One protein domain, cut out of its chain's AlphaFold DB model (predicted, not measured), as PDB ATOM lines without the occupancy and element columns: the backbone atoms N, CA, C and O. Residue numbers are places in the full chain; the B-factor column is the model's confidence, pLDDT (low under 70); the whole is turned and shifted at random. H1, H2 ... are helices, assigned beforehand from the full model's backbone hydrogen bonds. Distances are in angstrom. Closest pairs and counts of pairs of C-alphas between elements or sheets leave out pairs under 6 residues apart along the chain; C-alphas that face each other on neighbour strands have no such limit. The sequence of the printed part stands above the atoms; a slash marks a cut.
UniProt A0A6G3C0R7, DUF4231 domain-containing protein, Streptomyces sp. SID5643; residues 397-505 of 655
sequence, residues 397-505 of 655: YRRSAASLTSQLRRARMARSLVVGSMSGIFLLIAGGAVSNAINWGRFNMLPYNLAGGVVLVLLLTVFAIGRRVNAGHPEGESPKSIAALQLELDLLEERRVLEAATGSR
ATOM      1  N   TYR A 397     219.404 224.514 222.481       86.75
ATOM      2  CA  TYR A 397     220.479 224.778 221.535       86.75
ATOM      3  C   TYR A 397     221.114 223.475 221.040       86.75
ATOM      4  O   TYR A 397     221.176 223.253 219.831       86.75
ATOM      5  N   ARG A 398     221.528 222.576 221.948       86.00
ATOM      6  CA  ARG A 398     222.135 221.283 221.580       86.00
ATOM      7  C   ARG A 398     221.187 220.453 220.716       86.00
ATOM      8  O   ARG A 398     221.616 219.898 219.705       86.00
ATOM      9  N   ARG A 399     219.894 220.423 221.059       87.88
ATOM     10  CA  ARG A 399     218.862 219.724 220.276       87.88
ATOM     11  C   ARG A 399     218.726 220.306 218.868       87.88
ATOM     12  O   ARG A 399     218.717 219.560 217.887       87.88
ATOM     13  N   SER A 400     218.674 221.633 218.762       89.38
ATOM     14  CA  SER A 400     218.550 222.337 217.481       89.38
ATOM     15  C   SER A 400     219.784 222.120 216.605       89.38
ATOM     16  O   SER A 400     219.650 221.720 215.448       89.38
ATOM     17  N   ALA A 401     220.984 222.255 217.173       86.62
ATOM     18  CA  ALA A 401     222.246 222.015 216.480       86.62
ATOM     19  C   ALA A 401     222.374 220.562 215.985       86.62
ATOM     20  O   ALA A 401     222.734 220.326 214.828       86.62
ATOM     21  N   ALA A 402     222.019 219.570 216.810       83.75
ATOM     22  CA  ALA A 402     222.016 218.161 216.407       83.75
ATOM     23  C   ALA A 402     221.026 217.893 215.255       83.75
ATOM     24  O   ALA A 402     221.348 217.205 214.282       83.75
ATOM     25  N   SER A 403     219.833 218.493 215.312       88.06
ATOM     26  CA  SER A 403     218.842 218.348 214.244       88.06
ATOM     27  C   SER A 403     219.334 218.956 212.922       88.06
ATOM     28  O   SER A 403     219.322 218.264 211.898       88.06
ATOM     29  N   LEU A 404     219.874 220.180 212.949       88.94
ATOM     30  CA  LEU A 404     220.381 220.897 211.775       88.94
ATOM     31  C   LEU A 404     221.593 220.209 211.158       88.94
ATOM     32  O   LEU A 404     221.654 220.044 209.941       88.94
ATOM     33  N   THR A 405     222.536 219.737 211.972       86.38
ATOM     34  CA  THR A 405     223.700 218.990 211.473       86.38
ATOM     35  C   THR A 405     223.285 217.681 210.794       86.38
ATOM     36  O   THR A 405     223.819 217.350 209.727       86.38
ATOM     37  N   SER A 406     222.283 216.970 211.331       84.50
ATOM     38  CA  SER A 406     221.729 215.766 210.695       84.50
ATOM     39  C   SER A 406     221.046 216.072 209.352       84.50
ATOM     40  O   SER A 406     221.213 215.319 208.384       84.50
ATOM     41  N   GLN A 407     220.311 217.186 209.266       88.56
ATOM     42  CA  GLN A 407     219.652 217.642 208.038       88.56
ATOM     43  C   GLN A 407     220.686 218.072 206.996       88.56
ATOM     44  O   GLN A 407     220.612 217.665 205.839       88.56
ATOM     45  N   LEU A 408     221.720 218.804 207.416       88.88
ATOM     46  CA  LEU A 408     222.819 219.244 206.565       88.88
ATOM     47  C   LEU A 408     223.605 218.061 205.984       88.88
ATOM     48  O   LEU A 408     223.942 218.065 204.798       88.88
ATOM     49  N   ARG A 409     223.884 217.027 206.794       86.31
ATOM     50  CA  ARG A 409     224.548 215.799 206.328       86.31
ATOM     51  C   ARG A 409     223.697 215.087 205.274       86.31
ATOM     52  O   ARG A 409     224.222 214.770 204.204       86.31
ATOM     53  N   ARG A 410     222.395 214.904 205.530       85.69
ATOM     54  CA  ARG A 410     221.449 214.300 204.573       85.69
ATOM     55  C   ARG A 410     221.351 215.102 203.273       85.69
ATOM     56  O   ARG A 410     221.498 214.528 202.196       85.69
ATOM     57  N   ALA A 411     221.205 216.424 203.358       87.75
ATOM     58  CA  ALA A 411     221.121 217.304 202.194       87.75
ATOM     59  C   ALA A 411     222.409 217.291 201.351       87.75
ATOM     60  O   ALA A 411     222.355 217.238 200.121       87.75
ATOM     61  N   ARG A 412     223.588 217.286 201.992       87.94
ATOM     62  CA  ARG A 412     224.877 217.172 201.289       87.94
ATOM     63  C   ARG A 412     225.028 215.826 200.586       87.94
ATOM     64  O   ARG A 412     225.431 215.823 199.427       87.94
ATOM     65  N   MET A 413     224.676 214.719 201.247       84.44
ATOM     66  CA  MET A 413     224.711 213.385 200.634       84.44
ATOM     67  C   MET A 413     223.768 213.300 199.430       84.44
ATOM     68  O   MET A 413     224.198 212.913 198.343       84.44
ATOM     69  N   ALA A 414     222.517 213.746 199.581       87.06
ATOM     70  CA  ALA A 414     221.546 213.770 198.491       87.06
ATOM     71  C   ALA A 414     222.054 214.600 197.303       87.06
ATOM     72  O   ALA A 414     222.052 214.133 196.163       87.06
ATOM     73  N   ARG A 415     222.590 215.801 197.564       89.50
ATOM     74  CA  ARG A 415     223.169 216.650 196.518       89.50
ATOM     75  C   ARG A 415     224.390 216.012 195.862       89.50
ATOM     76  O   ARG A 415     224.501 216.090 194.644       89.50
ATOM     77  N   SER A 416     225.286 215.378 196.618       83.62
ATOM     78  CA  SER A 416     226.448 214.700 196.031       83.62
ATOM     79  C   SER A 416     226.046 213.519 195.153       83.62
ATOM     80  O   SER A 416     226.636 213.348 194.092       83.62
ATOM     81  N   LEU A 417     225.010 212.760 195.532       86.81
ATOM     82  CA  LEU A 417     224.484 211.671 194.706       86.81
ATOM     83  C   LEU A 417     223.890 212.210 193.403       86.81
ATOM     84  O   LEU A 417     224.199 211.698 192.331       86.81
ATOM     85  N   VAL A 418     223.089 213.276 193.474       90.12
ATOM     86  CA  VAL A 418     222.457 213.899 192.298       90.12
ATOM     87  C   VAL A 418     223.497 214.532 191.371       90.12
ATOM     88  O   VAL A 418     223.497 214.261 190.175       90.12
ATOM     89  N   VAL A 419     224.404 215.354 191.901       88.56
ATOM     90  CA  VAL A 419     225.434 216.026 191.092       88.56
ATOM     91  C   VAL A 419     226.435 215.013 190.543       88.56
ATOM     92  O   VAL A 419     226.762 215.066 189.362       88.56
ATOM     93  N   GLY A 420     226.887 214.064 191.367       84.75
ATOM     94  CA  GLY A 420     227.821 213.019 190.954       84.75
ATOM     95  C   GLY A 420     227.247 212.140 189.844       84.75
ATOM     96  O   GLY A 420     227.912 211.928 188.833       84.75
ATOM     97  N   SER A 421     225.992 211.700 189.981       90.38
ATOM     98  CA  SER A 421     225.319 210.921 188.933       90.38
ATOM     99  C   SER A 421     225.078 211.734 187.661       90.38
ATOM    100  O   SER A 421     225.346 211.220 186.581       90.38
ATOM    101  N   MET A 422     224.662 213.005 187.745       91.25
ATOM    102  CA  MET A 422     224.510 213.859 186.556       91.25
ATOM    103  C   MET A 422     225.829 214.065 185.810       91.25
ATOM    104  O   MET A 422     225.866 213.911 184.589       91.25
ATOM    105  N   SER A 423     226.911 214.376 186.526       86.75
ATOM    106  CA  SER A 423     228.243 214.514 185.930       86.75
ATOM    107  C   SER A 423     228.712 213.199 185.309       86.75
ATOM    108  O   SER A 423     229.223 213.201 184.192       86.75
ATOM    109  N   GLY A 424     228.483 212.068 185.986       88.00
ATOM    110  CA  GLY A 424     228.788 210.737 185.461       88.00
ATOM    111  C   GLY A 424     228.009 210.410 184.185       88.00
ATOM    112  O   GLY A 424     228.602 209.956 183.212       88.00
ATOM    113  N   ILE A 425     226.705 210.701 184.151       92.81
ATOM    114  CA  ILE A 425     225.848 210.509 182.969       92.81
ATOM    115  C   ILE A 425     226.356 211.364 181.808       92.81
ATOM    116  O   ILE A 425     226.499 210.862 180.695       92.81
ATOM    117  N   PHE A 426     226.662 212.639 182.061       90.12
ATOM    118  CA  PHE A 426     227.186 213.539 181.038       90.12
ATOM    119  C   PHE A 426     228.513 213.032 180.463       90.12
ATOM    120  O   PHE A 426     228.649 212.944 179.244       90.12
ATOM    121  N   LEU A 427     229.462 212.647 181.321       87.94
ATOM    122  CA  LEU A 427     230.755 212.105 180.896       87.94
ATOM    123  C   LEU A 427     230.602 210.794 180.125       87.94
ATOM    124  O   LEU A 427     231.286 210.599 179.124       87.94
ATOM    125  N   LEU A 428     229.688 209.920 180.545       89.75
ATOM    126  CA  LEU A 428     229.436 208.649 179.873       89.75
ATOM    127  C   LEU A 428     228.815 208.854 178.487       89.75
ATOM    128  O   LEU A 428     229.253 208.223 177.527       89.75
ATOM    129  N   ILE A 429     227.841 209.759 178.354       89.38
ATOM    130  CA  ILE A 429     227.213 210.081 177.063       89.38
ATOM    131  C   ILE A 429     228.211 210.785 176.140       89.38
ATOM    132  O   ILE A 429     228.343 210.397 174.981       89.38
ATOM    133  N   ALA A 430     228.928 211.795 176.639       82.62
ATOM    134  CA  ALA A 430     229.915 212.531 175.854       82.62
ATOM    135  C   ALA A 430     231.072 211.619 175.422       82.62
ATOM    136  O   ALA A 430     231.420 211.583 174.242       82.62
ATOM    137  N   GLY A 431     231.616 210.833 176.353       83.56
ATOM    138  CA  GLY A 431     232.659 209.846 176.085       83.56
ATOM    139  C   GLY A 431     232.195 208.794 175.081       83.56
ATOM    140  O   GLY A 431     232.866 208.573 174.079       83.56
ATOM    141  N   GLY A 432     231.003 208.225 175.280       85.38
ATOM    142  CA  GLY A 432     230.405 207.264 174.353       85.38
ATOM    143  C   GLY A 432     230.190 207.840 172.952       85.38
ATOM    144  O   GLY A 432     230.525 207.186 171.967       85.38
ATOM    145  N   ALA A 433     229.702 209.078 172.839       80.81
ATOM    146  CA  ALA A 433     229.507 209.753 171.557       80.81
ATOM    147  C   ALA A 433     230.835 210.008 170.828       80.81
ATOM    148  O   ALA A 433     230.935 209.732 169.632       80.81
ATOM    149  N   VAL A 434     231.862 210.477 171.544       81.75
ATOM    150  CA  VAL A 434     233.209 210.687 170.991       81.75
ATOM    151  C   VAL A 434     233.817 209.359 170.543       81.75
ATOM    152  O   VAL A 434     234.282 209.253 169.411       81.75
ATOM    153  N   SER A 435     233.758 208.319 171.380       79.19
ATOM    154  CA  SER A 435     234.247 206.986 171.023       79.19
ATOM    155  C   SER A 435     233.516 206.417 169.808       79.19
ATOM    156  O   SER A 435     234.157 205.865 168.915       79.19
ATOM    157  N   ASN A 436     232.193 206.579 169.732       83.81
ATOM    158  CA  ASN A 436     231.402 206.110 168.598       83.81
ATOM    159  C   ASN A 436     231.729 206.884 167.311       83.81
ATOM    160  O   ASN A 436     231.843 206.277 166.249       83.81
ATOM    161  N   ALA A 437     231.944 208.199 167.398       80.19
ATOM    162  CA  ALA A 437     232.345 209.022 166.259       80.19
ATOM    163  C   ALA A 437     233.740 208.643 165.728       80.19
ATOM    164  O   ALA A 437     233.935 208.568 164.517       80.19
ATOM    165  N   ILE A 438     234.699 208.362 166.619       78.69
ATOM    166  CA  ILE A 438     236.068 207.970 166.243       78.69
ATOM    167  C   ILE A 438     236.098 206.565 165.623       78.69
ATOM    168  O   ILE A 438     236.821 206.331 164.652       78.69
ATOM    169  N   ASN A 439     235.307 205.635 166.162       81.94
ATOM    170  CA  ASN A 439     235.327 204.227 165.759       81.94
ATOM    171  C   ASN A 439     234.309 203.874 164.667       81.94
ATOM    172  O   ASN A 439     234.190 202.698 164.302       81.94
ATOM    173  N   TRP A 440     233.585 204.863 164.139       86.50
ATOM    174  CA  TRP A 440     232.523 204.647 163.165       86.50
ATOM    175  C   TRP A 440     233.028 203.854 161.950       86.50
ATOM    176  O   TRP A 440     233.934 204.279 161.233       86.50
ATOM    177  N   GLY A 441     232.445 202.672 161.732       85.44
ATOM    178  CA  GLY A 441     232.768 201.784 160.611       85.44
ATOM    179  C   GLY A 441     234.048 200.950 160.754       85.44
ATOM    180  O   GLY A 441     234.331 200.164 159.855       85.44
ATOM    181  N   ARG A 442     234.815 201.082 161.849       87.69
ATOM    182  CA  ARG A 442     236.056 200.306 162.075       87.69
ATOM    183  C   ARG A 442     235.884 199.140 163.042       87.69
ATOM    184  O   ARG A 442     236.471 198.086 162.828       87.69
ATOM    185  N   PHE A 443     235.082 199.322 164.086       85.81
ATOM    186  CA  PHE A 443     234.892 198.329 165.142       85.81
ATOM    187  C   PHE A 443     233.410 198.118 165.440       85.81
ATOM    188  O   PHE A 443     232.602 199.043 165.349       85.81
ATOM    189  N   ASN A 444     233.050 196.895 165.833       88.69
ATOM    190  CA  ASN A 444     231.720 196.617 166.356       88.69
ATOM    191  C   ASN A 444     231.610 197.188 167.780       88.69
ATOM    192  O   ASN A 444     232.107 196.594 168.733       88.69
ATOM    193  N   MET A 445     230.963 198.348 167.920       85.94
ATOM    194  CA  MET A 445     230.791 199.052 169.200       85.94
ATOM    195  C   MET A 445     229.679 198.457 170.082       85.94
ATOM    196  O   MET A 445     229.472 198.927 171.199       85.94
ATOM    197  N   LEU A 446     228.965 197.421 169.617       88.31
ATOM    198  CA  LEU A 446     227.847 196.802 170.337       88.31
ATOM    199  C   LEU A 446     228.171 196.417 171.799       88.31
ATOM    200  O   LEU A 446     227.419 196.850 172.674       88.31
ATOM    201  N   PRO A 447     229.249 195.666 172.118       82.94
ATOM    202  CA  PRO A 447     229.538 195.284 173.503       82.94
ATOM    203  C   PRO A 447     229.864 196.491 174.397       82.94
ATOM    204  O   PRO A 447     229.433 196.534 175.548       82.94
ATOM    205  N   TYR A 448     230.552 197.505 173.865       81.06
ATOM    206  CA  TYR A 448     230.874 198.731 174.604       81.06
ATOM    207  C   TYR A 448     229.627 199.573 174.884       81.06
ATOM    208  O   TYR A 448     229.451 200.064 175.997       81.06
ATOM    209  N   ASN A 449     228.730 199.692 173.904       85.94
ATOM    210  CA  ASN A 449     227.459 200.390 174.074       85.94
ATOM    211  C   ASN A 449     226.545 199.656 175.068       85.94
ATOM    212  O   ASN A 449     225.860 200.310 175.851       85.94
ATOM    213  N   LEU A 450     226.562 198.315 175.079       89.31
ATOM    214  CA  LEU A 450     225.835 197.510 176.064       89.31
ATOM    215  C   LEU A 450     226.362 197.769 177.484       89.31
ATOM    216  O   LEU A 450     225.579 198.084 178.378       89.31
ATOM    217  N   ALA A 451     227.684 197.700 177.680       80.44
ATOM    218  CA  ALA A 451     228.314 197.983 178.970       80.44
ATOM    219  C   ALA A 451     228.047 199.426 179.432       80.44
ATOM    220  O   ALA A 451     227.643 199.652 180.573       80.44
ATOM    221  N   GLY A 452     228.181 200.402 178.527       86.81
ATOM    222  CA  GLY A 452     227.837 201.800 178.790       86.81
ATOM    223  C   GLY A 452     226.365 201.983 179.172       86.81
ATOM    224  O   GLY A 452     226.063 202.741 180.090       86.81
ATOM    225  N   GLY A 453     225.455 201.239 178.537       90.69
ATOM    226  CA  GLY A 453     224.033 201.217 178.876       90.69
ATOM    227  C   GLY A 453     223.758 200.716 180.297       90.69
ATOM    228  O   GLY A 453     222.976 201.334 181.017       90.69
ATOM    229  N   VAL A 454     224.440 199.654 180.739       89.88
ATOM    230  CA  VAL A 454     224.321 199.142 182.119       89.88
ATOM    231  C   VAL A 454     224.790 200.189 183.134       89.88
ATOM    232  O   VAL A 454     224.079 200.476 184.099       89.88
ATOM    233  N   VAL A 455     225.945 200.819 182.896       88.88
ATOM    234  CA  VAL A 455     226.466 201.882 183.773       88.88
ATOM    235  C   VAL A 455     225.531 203.096 183.786       88.88
ATOM    236  O   VAL A 455     225.282 203.670 184.847       88.88
ATOM    237  N   LEU A 456     224.946 203.462 182.641       93.25
ATOM    238  CA  LEU A 456     223.964 204.543 182.548       93.25
ATOM    239  C   LEU A 456     222.719 204.261 183.404       93.25
ATOM    240  O   LEU A 456     222.276 205.143 184.140       93.25
ATOM    241  N   VAL A 457     222.175 203.041 183.353       95.06
ATOM    242  CA  VAL A 457     221.028 202.632 184.184       95.06
ATOM    243  C   VAL A 457     221.375 202.695 185.672       95.06
ATOM    244  O   VAL A 457     220.575 203.186 186.473       95.06
ATOM    245  N   LEU A 458     222.580 202.266 186.053       91.12
ATOM    246  CA  LEU A 458     223.047 202.346 187.436       91.12
ATOM    247  C   LEU A 458     223.141 203.806 187.907       91.12
ATOM    248  O   LEU A 458     222.604 204.148 188.961       91.12
ATOM    249  N   LEU A 459     223.724 204.696 187.098       89.81
ATOM    250  CA  LEU A 459     223.804 206.127 187.409       89.81
ATOM    251  C   LEU A 459     222.420 206.787 187.505       89.81
ATOM    252  O   LEU A 459     222.194 207.590 188.410       89.81
ATOM    253  N   LEU A 460     221.477 206.428 186.629       94.56
ATOM    254  CA  LEU A 460     220.089 206.901 186.698       94.56
ATOM    255  C   LEU A 460     219.373 206.407 187.962       94.56
ATOM    256  O   LEU A 460     218.596 207.151 188.562       94.56
ATOM    257  N   THR A 461     219.664 205.183 188.403       93.19
ATOM    258  CA  THR A 461     219.127 204.627 189.652       93.19
ATOM    259  C   THR A 461     219.659 205.402 190.858       93.19
ATOM    260  O   THR A 461     218.879 205.845 191.702       93.19
ATOM    261  N   VAL A 462     220.970 205.669 190.905       90.75
ATOM    262  CA  VAL A 462     221.602 206.504 191.943       90.75
ATOM    263  C   VAL A 462     221.031 207.928 191.940       90.75
ATOM    264  O   VAL A 462     220.734 208.479 193.001       90.75
ATOM    265  N   PHE A 463     220.808 208.510 190.759       93.25
ATOM    266  CA  PHE A 463     220.164 209.815 190.611       93.25
ATOM    267  C   PHE A 463     218.739 209.823 191.186       93.25
ATOM    268  O   PHE A 463     218.373 210.739 191.928       93.25
ATOM    269  N   ALA A 464     217.935 208.799 190.880       92.44
ATOM    270  CA  ALA A 464     216.569 208.666 191.380       92.44
ATOM    271  C   ALA A 464     216.527 208.496 192.908       92.44
ATOM    272  O   ALA A 464     215.704 209.131 193.570       92.44
ATOM    273  N   ILE A 465     217.448 207.708 193.477       90.69
ATOM    274  CA  ILE A 465     217.616 207.572 194.930       90.69
ATOM    275  C   ILE A 465     217.980 208.929 195.545       90.69
ATOM    276  O   ILE A 465     217.311 209.372 196.474       90.69
ATOM    277  N   GLY A 466     218.968 209.637 194.988       88.38
ATOM    278  CA  GLY A 466     219.365 210.967 195.460       88.38
ATOM    279  C   GLY A 466     218.215 211.981 195.431       88.38
ATOM    280  O   GLY A 466     218.023 212.729 196.390       88.38
ATOM    281  N   ARG A 467     217.392 211.963 194.372       90.12
ATOM    282  CA  ARG A 467     216.161 212.769 194.260       90.12
ATOM    283  C   ARG A 467     215.125 212.404 195.327       90.12
ATOM    284  O   ARG A 467     214.548 213.314 195.913       90.12
ATOM    285  N   ARG A 468     214.892 211.111 195.590       88.75
ATOM    286  CA  ARG A 468     213.927 210.654 196.609       88.75
ATOM    287  C   ARG A 468     214.367 210.999 198.027       88.75
ATOM    288  O   ARG A 468     213.552 211.490 198.796       88.75
ATOM    289  N   VAL A 469     215.647 210.815 198.352       86.19
ATOM    290  CA  VAL A 469     216.200 211.205 199.662       86.19
ATOM    291  C   VAL A 469     216.044 212.712 199.888       86.19
ATOM    292  O   VAL A 469     215.736 213.137 200.998       86.19
ATOM    293  N   ASN A 470     216.177 213.519 198.833       81.62
ATOM    294  CA  ASN A 470     215.941 214.961 198.908       81.62
ATOM    295  C   ASN A 470     214.453 215.336 199.074       81.62
ATOM    296  O   ASN A 470     214.155 216.425 199.548       81.62
ATOM    297  N   ALA A 471     213.528 214.456 198.674       74.62
ATOM    298  CA  ALA A 471     212.085 214.692 198.719       74.62
ATOM    299  C   ALA A 471     211.426 214.277 200.044       74.62
ATOM    300  O   ALA A 471     210.278 214.630 200.269       74.62
ATOM    301  N   GLY A 472     212.131 213.564 200.931       72.81
ATOM    302  CA  GLY A 472     211.601 213.099 202.221       72.81
ATOM    303  C   GLY A 472     211.372 214.195 203.271       72.81
ATOM    304  O   GLY A 472     211.437 213.903 204.461       72.81
ATOM    305  N   HIS A 473     211.184 215.452 202.862       71.69
ATOM    306  CA  HIS A 473     210.707 216.491 203.773       71.69
ATOM    307  C   HIS A 473     209.197 216.310 203.985       71.69
ATOM    308  O   HIS A 473     208.504 215.942 203.033       71.69
ATOM    309  N   PRO A 474     208.688 216.519 205.212       72.31
ATOM    310  CA  PRO A 474     207.257 216.440 205.491       72.31
ATOM    311  C   PRO A 474     206.483 217.346 204.525       72.31
ATOM    312  O   PRO A 474     206.907 218.472 204.247       72.31
ATOM    313  N   GLU A 475     205.381 216.830 203.969       66.12
ATOM    314  CA  GLU A 475     204.544 217.546 203.001       66.12
ATOM    315  C   GLU A 475     204.151 218.926 203.560       66.12
ATOM    316  O   GLU A 475     203.387 219.021 204.516       66.12
ATOM    317  N   GLY A 476     204.701 219.999 202.980       78.31
ATOM    318  CA  GLY A 476     204.396 221.384 203.359       78.31
ATOM    319  C   GLY A 476     205.614 222.273 203.614       78.31
ATOM    320  O   GLY A 476     205.512 223.486 203.444       78.31
ATOM    321  N   GLU A 477     206.782 221.707 203.935       79.81
ATOM    322  CA  GLU A 477     208.007 222.499 204.102       79.81
ATOM    323  C   GLU A 477     208.836 222.524 202.816       79.81
ATOM    324  O   GLU A 477     209.296 221.498 202.311       79.81
ATOM    325  N   SER A 478     209.059 223.725 202.272       78.88
ATOM    326  CA  SER A 478     209.981 223.905 201.152       78.88
ATOM    327  C   SER A 478     211.376 223.413 201.560       78.88
ATOM    328  O   SER A 478     211.860 223.849 202.609       78.88
ATOM    329  N   PRO A 479     212.050 222.564 200.760       77.06
ATOM    330  CA  PRO A 479     213.363 222.039 201.110       77.06
ATOM    331  C   PRO A 479     214.327 223.198 201.356       77.06
ATOM    332  O   PRO A 479     214.640 223.971 200.442       77.06
ATOM    333  N   LYS A 480     214.781 223.343 202.607       84.69
ATOM    334  CA  LYS A 480     215.734 224.390 202.975       84.69
ATOM    335  C   LYS A 480     217.016 224.161 202.183       84.69
ATOM    336  O   LYS A 480     217.570 223.061 202.145       84.69
ATOM    337  N   SER A 481     217.494 225.208 201.512       87.75
ATOM    338  CA  SER A 481     218.761 225.120 200.791       87.75
ATOM    339  C   SER A 481     219.901 224.813 201.771       87.75
ATOM    340  O   SER A 481     219.864 225.230 202.926       87.75
ATOM    341  N   ILE A 482     220.948 224.119 201.313       85.06
ATOM    342  CA  ILE A 482     222.138 223.844 202.142       85.06
ATOM    343  C   ILE A 482     222.709 225.149 202.718       85.06
ATOM    344  O   ILE A 482     223.108 225.168 203.874       85.06
ATOM    345  N   ALA A 483     222.697 226.232 201.937       83.81
ATOM    346  CA  ALA A 483     223.140 227.546 202.393       83.81
ATOM    347  C   ALA A 483     222.246 228.101 203.512       83.81
ATOM    348  O   ALA A 483     222.765 228.660 204.466       83.81
ATOM    349  N   ALA A 484     220.928 227.896 203.433       88.25
ATOM    350  CA  ALA A 484     220.003 228.291 204.493       88.25
ATOM    351  C   ALA A 484     220.215 227.470 205.775       88.25
ATOM    352  O   ALA A 484     220.244 228.046 206.851       88.25
ATOM    353  N   LEU A 485     220.432 226.153 205.665       88.12
ATOM    354  CA  LEU A 485     220.743 225.301 206.822       88.12
ATOM    355  C   LEU A 485     222.086 225.664 207.472       88.12
ATOM    356  O   LEU A 485     222.214 225.587 208.688       88.12
ATOM    357  N   GLN A 486     223.088 226.042 206.671       86.50
ATOM    358  CA  GLN A 486     224.366 226.539 207.188       86.50
ATOM    359  C   GLN A 486     224.197 227.892 207.867       86.50
ATOM    360  O   GLN A 486     224.647 228.039 208.990       86.50
ATOM    361  N   LEU A 487     223.482 228.826 207.236       89.88
ATOM    362  CA  LEU A 487     223.175 230.124 207.829       89.88
ATOM    363  C   LEU A 487     222.424 229.967 209.156       89.88
ATOM    364  O   LEU A 487     222.717 230.667 210.109       89.88
ATOM    365  N   GLU A 488     221.463 229.048 209.236       90.94
ATOM    366  CA  GLU A 488     220.700 228.790 210.460       90.94
ATOM    367  C   GLU A 488     221.578 228.184 211.565       90.94
ATOM    368  O   GLU A 488     221.419 228.537 212.731       90.94
ATOM    369  N   LEU A 489     222.538 227.326 211.203       88.44
ATOM    370  CA  LEU A 489     223.536 226.808 212.138       88.44
ATOM    371  C   LEU A 489     224.482 227.918 212.625       88.44
ATOM    372  O   LEU A 489     224.672 228.050 213.831       88.44
ATOM    373  N   ASP A 490     224.995 228.741 211.710       84.44
ATOM    374  CA  ASP A 490     225.888 229.862 212.022       84.44
ATOM    375  C   ASP A 490     225.166 230.903 212.900       84.44
ATOM    376  O   ASP A 490     225.708 231.354 213.902       84.44
ATOM    377  N   LEU A 491     223.899 231.223 212.602       89.50
ATOM    378  CA  LEU A 491     223.071 232.123 213.416       89.50
ATOM    379  C   LEU A 491     222.792 231.560 214.812       89.50
ATOM    380  O   LEU A 491     222.726 232.319 215.780       89.50
ATOM    381  N   LEU A 492     222.606 230.243 214.944       87.12
ATOM    382  CA  LEU A 492     222.478 229.612 216.256       87.12
ATOM    383  C   LEU A 492     223.788 229.704 217.040       87.12
ATOM    384  O   LEU A 492     223.750 230.030 218.228       87.12
ATOM    385  N   GLU A 493     224.927 229.441 216.398       84.81
ATOM    386  CA  GLU A 493     226.251 229.583 217.011       84.81
ATOM    387  C   GLU A 493     226.508 231.033 217.446       84.81
ATOM    388  O   GLU A 493     226.863 231.268 218.602       84.81
ATOM    389  N   GLU A 494     226.226 232.018 216.589       85.19
ATOM    390  CA  GLU A 494     226.309 233.442 216.928       85.19
ATOM    391  C   GLU A 494     225.384 233.802 218.089       85.19
ATOM    392  O   GLU A 494     225.799 234.505 219.009       85.19
ATOM    393  N   ARG A 495     224.150 233.288 218.109       86.31
ATOM    394  CA  ARG A 495     223.221 233.520 219.220       86.31
ATOM    395  C   ARG A 495     223.752 232.946 220.528       86.31
ATOM    396  O   ARG A 495     223.681 233.621 221.550       86.31
ATOM    397  N   ARG A 496     224.346 231.747 220.506       82.56
ATOM    398  CA  ARG A 496     225.028 231.173 221.676       82.56
ATOM    399  C   ARG A 496     226.174 232.072 222.138       82.56
ATOM    400  O   ARG A 496     226.317 232.276 223.341       82.56
ATOM    401  N   VAL A 497     226.971 232.611 221.216       75.62
ATOM    402  CA  VAL A 497     228.087 233.517 221.538       75.62
ATOM    403  C   VAL A 497     227.582 234.844 222.106       75.62
ATOM    404  O   VAL A 497     228.104 235.300 223.119       75.62
ATOM    405  N   LEU A 498     226.548 235.446 221.518       79.50
ATOM    406  CA  LEU A 498     225.949 236.697 221.991       79.50
ATOM    407  C   LEU A 498     225.307 236.529 223.369       79.50
ATOM    408  O   LEU A 498     225.528 237.354 224.253       79.50
ATOM    409  N   GLU A 499     224.566 235.445 223.596       79.44
ATOM    410  CA  GLU A 499     223.993 235.142 224.910       79.44
ATOM    411  C   GLU A 499     225.087 234.828 225.946       79.44
ATOM    412  O   GLU A 499     224.978 235.237 227.104       79.44
ATOM    413  N   ALA A 500     226.193 234.197 225.534       70.19
ATOM    414  CA  ALA A 500     227.367 234.015 226.388       70.19
ATOM    415  C   ALA A 500     228.099 235.335 226.697       70.19
ATOM    416  O   ALA A 500     228.605 235.484 227.807       70.19
ATOM    417  N   ALA A 501     228.135 236.284 225.755       72.56
ATOM    418  CA  ALA A 501     228.783 237.589 225.900       72.56
ATOM    419  C   ALA A 501     227.947 238.602 226.700       72.56
ATOM    420  O   ALA A 501     228.504 239.475 227.361       72.56
ATOM    421  N   THR A 502     226.616 238.494 226.646       75.19
ATOM    422  CA  THR A 502     225.697 239.419 227.338       75.19
ATOM    423  C   THR A 502     225.682 239.175 228.851       75.19
ATOM    424  O   THR A 502     225.460 240.102 229.629       75.19
ATOM    425  N   GLY A 503     225.970 237.950 229.297       71.62
ATOM    426  CA  GLY A 503     226.312 237.700 230.695       71.62
ATOM    427  C   GLY A 503     227.760 238.111 230.940       71.62
ATOM    428  O   GLY A 503     228.657 237.532 230.335       71.62
ATOM    429  N   SER A 504     228.016 239.072 231.831       56.81
ATOM    430  CA  SER A 504     229.366 239.389 232.318       56.81
ATOM    431  C   SER A 504     229.919 238.200 233.113       56.81
ATOM    432  O   SER A 504     229.892 238.182 234.344       56.81
ATOM    433  N   ARG A 505     230.335 237.153 232.401       67.00
ATOM    434  CA  ARG A 505     230.839 235.913 232.978       67.00
ATOM    435  C   ARG A 505     232.186 236.158 233.621       67.00
ATOM    436  O   ARG A 505     233.014 236.914 233.097       67.00
TER     437      ARG A 505
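AT A GLANCE: This is residues 397 to 505 of the 655 residues of the protein "DUF4231 domain-containing protein" of Streptomyces sp. SID5643 (UniProt A0A6G3C0R7). A long rod is built on one long helix, H1: H2 folds back beside its later part as a hairpin, and H3 packs beside its first part, residues 397 to 412. The printed part has 109 residues with three named helices, H1, H2, H3 in chain order, and no named strand: all helix. It is extended, with a radius of gyration of the C-alphas of 22.5 A and spans of 81 by 28 by 18 A.

IN THESE COORDINATES: H1, residues 397 to 439, begins at C-alpha 397 (220.479, 224.778, 221.535) and measures 61.3 A. H2, residues 446 to 471, measures 37.1 A. H3, residues 482 to 502, measures 29.8 A and ends at C-alpha 502 (225.697, 239.419, 227.338).

HOW THE PARTS SIT: H1 and H2, a helical hairpin, touch at a shallow tilt of 20 degrees, opposite ways; their closest C-alphas, of Ala 414 and Gly 466, are 4.7 A apart. H1 touches H3 with residues 397 to 412 alone, at a shallow tilt of 27 degrees, opposite ways; the closest C-alphas, of Leu 408 and Leu 485, are 6.4 A apart. H2 and H3 are apart. In H1, H2 and H3 every O i to N i+4 pair is within hydrogen-bond range.

THE WHOLE: The farthest C-alphas, of Gly 441 and Ser 504, are 81.0 A apart. The printed part has no cut, and both links are short. Residues 475, 504 and 505 have pLDDT under 70.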